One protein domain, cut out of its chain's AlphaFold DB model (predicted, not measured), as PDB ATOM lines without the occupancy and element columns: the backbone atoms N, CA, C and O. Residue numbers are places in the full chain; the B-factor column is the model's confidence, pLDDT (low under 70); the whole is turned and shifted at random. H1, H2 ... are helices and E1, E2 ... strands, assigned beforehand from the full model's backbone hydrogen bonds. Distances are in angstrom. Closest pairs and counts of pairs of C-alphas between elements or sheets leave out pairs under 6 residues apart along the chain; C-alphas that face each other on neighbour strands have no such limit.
ATOM      1  N   PRO A   4     108.899  84.588  14.195       67.12
ATOM      2  CA  PRO A   4     107.778  84.190  15.031       67.12
ATOM      3  C   PRO A   4     106.487  84.680  14.368       67.12
ATOM      4  O   PRO A   4     106.357  85.846  14.002       67.12
ATOM      5  N   THR A   5     105.556  83.762  14.162       65.19
ATOM      6  CA  THR A   5     104.328  83.990  13.388       65.19
ATOM      7  C   THR A   5     103.078  83.945  14.246       65.19
ATOM      8  O   THR A   5     102.056  84.493  13.844       65.19
ATOM      9  N   TYR A   6     103.125  83.279  15.402       62.72
ATOM     10  CA  TYR A   6     101.927  83.067  16.199       62.72
ATOM     11  C   TYR A   6     102.250  82.697  17.651       62.72
ATOM     12  O   TYR A   6     103.119  81.853  17.888       62.72
ATOM     13  N   TYR A   7     101.511  83.311  18.578       62.31
ATOM     14  CA  TYR A   7     101.503  83.027  20.013       62.31
ATOM     15  C   TYR A   7     100.113  82.478  20.360       62.31
ATOM     16  O   TYR A   7      99.176  83.262  20.508       62.31
ATOM     17  N   ASP A   8      99.938  81.157  20.445       56.38
ATOM     18  CA  ASP A   8      98.649  80.603  20.891       56.38
ATOM     19  C   ASP A   8      98.632  80.585  22.420       56.38
ATOM     20  O   ASP A   8      99.475  79.936  23.045       56.38
ATOM     21  N   GLU A   9      97.743  81.387  23.015       59.78
ATOM     22  CA  GLU A   9      97.546  81.537  24.470       59.78
ATOM     23  C   GLU A   9      98.836  81.747  25.284       59.78
ATOM     24  O   GLU A   9      98.911  81.426  26.471       59.78
ATOM     25  N   GLY A  10      99.880  82.264  24.631       59.75
ATOM     26  CA  GLY A  10     101.205  82.381  25.208       59.75
ATOM     27  C   GLY A  10     101.804  81.048  25.648       59.75
ATOM     28  O   GLY A  10     102.645  81.085  26.512       59.75
ATOM     29  N   ARG A  11     101.410  79.873  25.146       65.94
ATOM     30  CA  ARG A  11     101.990  78.570  25.567       65.94
ATOM     31  C   ARG A  11     102.907  77.950  24.524       65.94
ATOM     32  O   ARG A  11     103.807  77.175  24.857       65.94
ATOM     33  N   GLU A  12     102.684  78.312  23.269       72.75
ATOM     34  CA  GLU A  12     103.474  77.874  22.130       72.75
ATOM     35  C   GLU A  12     103.837  79.052  21.229       72.75
ATOM     36  O   GLU A  12     103.068  80.001  21.066       72.75
ATOM     37  N   VAL A  13     105.018  78.960  20.619       75.12
ATOM     38  CA  VAL A  13     105.476  79.881  19.582       75.12
ATOM     39  C   VAL A  13     105.706  79.099  18.306       75.12
ATOM     40  O   VAL A  13     106.476  78.135  18.273       75.12
ATOM     41  N   LYS A  14     105.036  79.535  17.239       79.31
ATOM     42  CA  LYS A  14     105.225  78.992  15.892       79.31
ATOM     43  C   LYS A  14     106.142  79.904  15.108       79.31
ATOM     44  O   LYS A  14     105.849  81.088  14.934       79.31
ATOM     45  N   PHE A  15     107.207  79.333  14.577       79.25
ATOM     46  CA  PHE A  15     108.133  79.997  13.686       79.25
ATOM     47  C   PHE A  15     107.901  79.520  12.257       79.25
ATOM     48  O   PHE A  15     107.891  78.318  11.979       79.25
ATOM     49  N   GLN A  16     107.740  80.471  11.346       76.25
ATOM     50  CA  GLN A  16     107.663  80.192   9.922       76.25
ATOM     51  C   GLN A  16     109.080  80.187   9.349       76.25
ATOM     52  O   GLN A  16     109.764  81.209   9.408       76.25
ATOM     53  N   SER A  17     109.526  79.039   8.829       69.69
ATOM     54  CA  SER A  17     110.761  78.938   8.041       69.69
ATOM     55  C   SER A  17     110.478  79.164   6.553       69.69
ATOM     56  O   SER A  17     109.388  78.844   6.075       69.69
ATOM     57  N   ASP A  18     111.469  79.667   5.811       68.19
ATOM     58  CA  ASP A  18     111.405  79.816   4.345       68.19
ATOM     59  C   ASP A  18     111.280  78.466   3.628       68.19
ATOM     60  O   ASP A  18     110.670  78.387   2.567       68.19
ATOM     61  N   ASP A  19     111.784  77.388   4.236       69.19
ATOM     62  CA  ASP A  19     111.722  76.032   3.673       69.19
ATOM     63  C   ASP A  19     110.317  75.404   3.783       69.19
ATOM     64  O   ASP A  19     110.122  74.222   3.505       69.19
ATOM     65  N   GLY A  20     109.323  76.173   4.242       68.44
ATOM     66  CA  GLY A  20     107.931  75.743   4.379       68.44
ATOM     67  C   GLY A  20     107.664  74.813   5.564       68.44
ATOM     68  O   GLY A  20     106.508  74.476   5.816       68.44
ATOM     69  N   VAL A  21     108.696  74.419   6.318       73.50
ATOM     70  CA  VAL A  21     108.557  73.605   7.531       73.50
ATOM     71  C   VAL A  21     108.269  74.519   8.730       73.50
ATOM     72  O   VAL A  21     109.131  75.324   9.101       73.50
ATOM     73  N   PRO A  22     107.081  74.429   9.356       73.00
ATOM     74  CA  PRO A  22     106.791  75.174  10.571       73.00
ATOM     75  C   PRO A  22     107.550  74.565  11.754       73.00
ATOM     76  O   PRO A  22     107.541  73.351  11.955       73.00
ATOM     77  N   ILE A  23     108.183  75.415  12.561       78.62
ATOM     78  CA  ILE A  23     108.822  75.006  13.815       78.62
ATOM     79  C   ILE A  23     107.920  75.468  14.955       78.62
ATOM     80  O   ILE A  23     107.701  76.665  15.117       78.62
ATOM     81  N   THR A  24     107.406  74.536  15.750       80.56
ATOM     82  CA  THR A  24     106.614  74.853  16.945       80.56
ATOM     83  C   THR A  24     107.449  74.579  18.182       80.56
ATOM     84  O   THR A  24     107.997  73.488  18.333       80.56
ATOM     85  N   ILE A  25     107.537  75.563  19.071       77.69
ATOM     86  CA  ILE A  25     108.194  75.422  20.367       77.69
ATOM     87  C   ILE A  25     107.146  75.622  21.447       77.69
ATOM     88  O   ILE A  25     106.485  76.657  21.494       77.69
ATOM     89  N   CYS A  26     107.016  74.628  22.317       75.62
ATOM     90  CA  CYS A  26     106.093  74.655  23.441       75.62
ATOM     91  C   CYS A  26     106.865  74.898  24.739       75.62
ATOM     92  O   CYS A  26     107.990  74.417  24.897       75.62
ATOM     93  N   SER A  27     106.250  75.610  25.682       73.88
ATOM     94  CA  SER A  27     106.740  75.625  27.061       73.88
ATOM     95  C   SER A  27     106.692  74.207  27.642       73.88
ATOM     96  O   SER A  27     105.738  73.463  27.406       73.88
ATOM     97  N   ALA A  28     107.714  73.830  28.414       73.25
ATOM     98  CA  ALA A  28     107.711  72.562  29.148       73.25
ATOM     99  C   ALA A  28     106.630  72.541  30.242       73.25
ATOM    100  O   ALA A  28     106.122  71.476  30.589       73.25
ATOM    101  N   ASP A  29     106.276  73.718  30.764       76.81
ATOM    102  CA  ASP A  29     105.187  73.894  31.713       76.81
ATOM    103  C   ASP A  29     103.981  74.536  31.000       76.81
ATOM    104  O   ASP A  29     104.074  75.692  30.573       76.81
ATOM    105  N   PRO A  30     102.845  73.828  30.876       68.81
ATOM    106  CA  PRO A  30     101.648  74.344  30.213       68.81
ATOM    107  C   PRO A  30     100.934  75.447  31.014       68.81
ATOM    108  O   PRO A  30     100.012  76.078  30.500       68.81
ATOM    109  N   THR A  31     101.317  75.667  32.275       73.56
ATOM    110  CA  THR A  31     100.750  76.705  33.145       73.56
ATOM    111  C   THR A  31     101.507  78.027  33.060       73.56
ATOM    112  O   THR A  31     100.968  79.059  33.463       73.56
ATOM    113  N   LEU A  32     102.723  78.017  32.506       70.00
ATOM    114  CA  LEU A  32     103.555  79.204  32.367       70.00
ATOM    115  C   LEU A  32     103.479  79.768  30.946       70.00
ATOM    116  O   LEU A  32     103.614  79.010  29.979       70.00
ATOM    117  N   PRO A  33     103.311  81.093  30.798       69.81
ATOM    118  CA  PRO A  33     103.400  81.716  29.496       69.81
ATOM    119  C   PRO A  33     104.840  81.636  28.964       69.81
ATOM    120  O   PRO A  33     105.809  81.931  29.665       69.81
ATOM    121  N   PHE A  34     104.970  81.257  27.703       74.12
ATOM    122  CA  PHE A  34     106.146  81.361  26.872       74.12
ATOM    123  C   PHE A  34     106.619  82.822  26.831       74.12
ATOM    124  O   PHE A  34     105.865  83.704  26.407       74.12
ATOM    125  N   PRO A  35     107.860  83.114  27.249       73.12
ATOM    126  CA  PRO A  35     108.353  84.484  27.269       73.12
ATOM    127  C   PRO A  35     108.563  85.007  25.841       73.12
ATOM    128  O   PRO A  35     109.352  84.436  25.088       73.12
ATOM    129  N   GLU A  36     107.936  86.129  25.469       69.31
ATOM    130  CA  GLU A  36     108.146  86.758  24.148       69.31
ATOM    131  C   GLU A  36     109.622  87.097  23.879       69.31
ATOM    132  O   GLU A  36     110.110  86.926  22.764       69.31
ATOM    133  N   LEU A  37     110.367  87.502  24.916       71.00
ATOM    134  CA  LEU A  37     111.815  87.739  24.835       71.00
ATOM    135  C   LEU A  37     112.577  86.499  24.343       71.00
ATOM    136  O   LEU A  37     113.454  86.609  23.490       71.00
ATOM    137  N   VAL A  38     112.189  85.314  24.819       76.12
ATOM    138  CA  VAL A  38     112.805  84.039  24.427       76.12
ATOM    139  C   VAL A  38     112.439  83.678  22.984       76.12
ATOM    140  O   VAL A  38     113.262  83.116  22.267       76.12
ATOM    141  N   ALA A  39     111.244  84.048  22.514       74.12
ATOM    142  CA  ALA A  39     110.837  83.820  21.128       74.12
ATOM    143  C   ALA A  39     111.744  84.559  20.132       74.12
ATOM    144  O   ALA A  39     112.165  83.973  19.135       74.12
ATOM    145  N   SER A  40     112.082  85.823  20.416       75.50
ATOM    146  CA  SER A  40     112.985  86.601  19.561       75.50
ATOM    147  C   SER A  40     114.390  85.998  19.528       75.50
ATOM    148  O   SER A  40     114.918  85.762  18.444       75.50
ATOM    149  N   GLU A  41     114.964  85.663  20.689       82.75
ATOM    150  CA  GLU A  41     116.312  85.078  20.751       82.75
ATOM    151  C   GLU A  41     116.402  83.728  20.033       82.75
ATOM    152  O   GLU A  41     117.398  83.432  19.368       82.75
ATOM    153  N   ILE A  42     115.346  82.912  20.108       80.38
ATOM    154  CA  ILE A  42     115.287  81.655  19.363       80.38
ATOM    155  C   ILE A  42     115.228  81.917  17.855       80.38
ATOM    156  O   ILE A  42     115.932  81.244  17.100       80.38
ATOM    157  N   ALA A  43     114.437  82.893  17.397       78.31
ATOM    158  CA  ALA A  43     114.402  83.254  15.983       78.31
ATOM    159  C   ALA A  43     115.788  83.694  15.485       78.31
ATOM    160  O   ALA A  43     116.230  83.239  14.428       78.31
ATOM    161  N   ASP A  44     116.498  84.525  16.248       80.62
ATOM    162  CA  ASP A  44     117.855  84.970  15.916       80.62
ATOM    163  C   ASP A  44     118.846  83.799  15.868       80.62
ATOM    164  O   ASP A  44     119.593  83.652  14.895       80.62
ATOM    165  N   ALA A  45     118.810  82.904  16.859       81.62
ATOM    166  CA  ALA A  45     119.664  81.719  16.900       81.62
ATOM    167  C   ALA A  45     119.399  80.762  15.724       81.62
ATOM    168  O   ALA A  45     120.339  80.248  15.109       81.62
ATOM    169  N   LEU A  46     118.126  80.543  15.378       78.44
ATOM    170  CA  LEU A  46     117.729  79.712  14.244       78.44
ATOM    171  C   LEU A  46     118.187  80.331  12.916       78.44
ATOM    172  O   LEU A  46     118.778  79.634  12.094       78.44
ATOM    173  N   ASN A  47     118.013  81.644  12.732       79.44
ATOM    174  CA  ASN A  47     118.515  82.354  11.551       79.44
ATOM    175  C   ASN A  47     120.046  82.291  11.439       79.44
ATOM    176  O   ASN A  47     120.570  82.043  10.351       79.44
ATOM    177  N   ALA A  48     120.771  82.463  12.548       80.19
ATOM    178  CA  ALA A  48     122.229  82.371  12.578       80.19
ATOM    179  C   ALA A  48     122.733  80.960  12.231       80.19
ATOM    180  O   ALA A  48     123.757  80.817  11.560       80.19
ATOM    181  N   LYS A  49     122.015  79.911  12.652       71.19
ATOM    182  CA  LYS A  49     122.338  78.525  12.293       71.19
ATOM    183  C   LYS A  49     122.032  78.232  10.822       71.19
ATOM    184  O   LYS A  49     122.898  77.698  10.138       71.19
ATOM    185  N   SER A  50     120.873  78.651  10.310       66.69
ATOM    186  CA  SER A  50     120.537  78.517   8.883       66.69
ATOM    187  C   SER A  50     121.523  79.255   7.971       66.69
ATOM    188  O   SER A  50     121.800  78.791   6.870       66.69
ATOM    189  N   ALA A  51     122.091  80.380   8.414       61.28
ATOM    190  CA  ALA A  51     123.140  81.081   7.670       61.28
ATOM    191  C   ALA A  51     124.462  80.294   7.605       61.28
ATOM    192  O   ALA A  51     125.190  80.411   6.622       61.28
ATOM    193  N   LYS A  52     124.768  79.481   8.625       57.75
ATOM    194  CA  LYS A  52     125.965  78.625   8.661       57.75
ATOM    195  C   LYS A  52     125.801  77.334   7.858       57.75
ATOM    196  O   LYS A  52     126.778  76.872   7.282       57.75
ATOM    197  N   ASP A  53     124.592  76.780   7.792       53.41
ATOM    198  CA  ASP A  53     124.302  75.570   7.006       53.41
ATOM    199  C   ASP A  53     124.406  75.826   5.489       53.41
ATOM    200  O   ASP A  53     124.825  74.961   4.730       53.41
TER     201      ASP A  53
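AT A GLANCE: This is residues 4 to 53 of the 59 residues of an uncharacterized protein of Sulfitobacter sp. SK025 (UniProt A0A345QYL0). A small three-stranded antiparallel sheet, E1, E2 and E3, has one long helix, H1, lying slantwise over one face on the side of E1 and E2; the other face has no named helix over it. The helix is far longer than any strand, and the link from E3 loops round past one end of the sheet to reach it. The printed part has 50 residues, with three named strands and then one named helix along the chain, E1 E2 E3 H1; the sheet's order is E1 - E2 - E3, and the class is mixed, helices and strands. The whole is only just compact, close to loose, with a radius of gyration of the C-alphas of 11.3 A, and it is elongated, spanning 35 by 19 by 15 A.

HOW THE PARTS SIT: E1, residues 4 to 8, and E2, residues 12 to 16, form a hairpin of antiparallel neighbours, with 152 degrees between their directions. N 5 and O 14 are within hydrogen-bond range at 2.8 A, and so are N 14 and O 6 at 3.1 A. E2 and E3, residues 22 to 26, form a second antiparallel hairpin, at 162 degrees, with N 15 and O 23 at 2.8 A and N 25 and O 13 at 2.9 A. The three strands make a meander, each the antiparallel neighbour of the one before; E1 and E3 are edge strands and E2 is the inner strand. H1, residues 36 to 53, is on one face of this sheet at a height over the sheet of 9.6 A, an arrangement of two layers, a helix on one face of a sheet. It lies over E2, and only just over E1, where 3 of its C-alphas fall. H1 runs slantwise to the strands, at 35 degrees to E2 on the local plane. The closest C-alphas of E2 and H1 are those of Val 13 and Ala 39, 6.8 A apart; those of E1 and H1 are Pro 4 and Ala 43, also 6.8 A apart. In H1 every O i to N i+4 pair is within hydrogen-bond range.

IN THESE COORDINATES: E1 begins at C-alpha 4, (107.778, 84.190, 15.031), and is 11.4 A long from first to last C-alpha. E2 is 13.1 A long and E3 12.9 A, ending at C-alpha 26, (106.093, 74.655, 23.441). H1 is 26.1 A long and ends at C-alpha 53, (124.302, 75.570, 7.006).

THE WHOLE: The two C-alphas farthest apart are those of Thr 31 and Asp 53, 35.2 A. The printed part has no cut; the links E1 to E2 and E2 to E3 are tight, and E3 to H1 is short. The mean pLDDT of the printed part is 71.8, with 19 residues under 70, among them residues 4 to 11, 17 to 20 and 50 to 53.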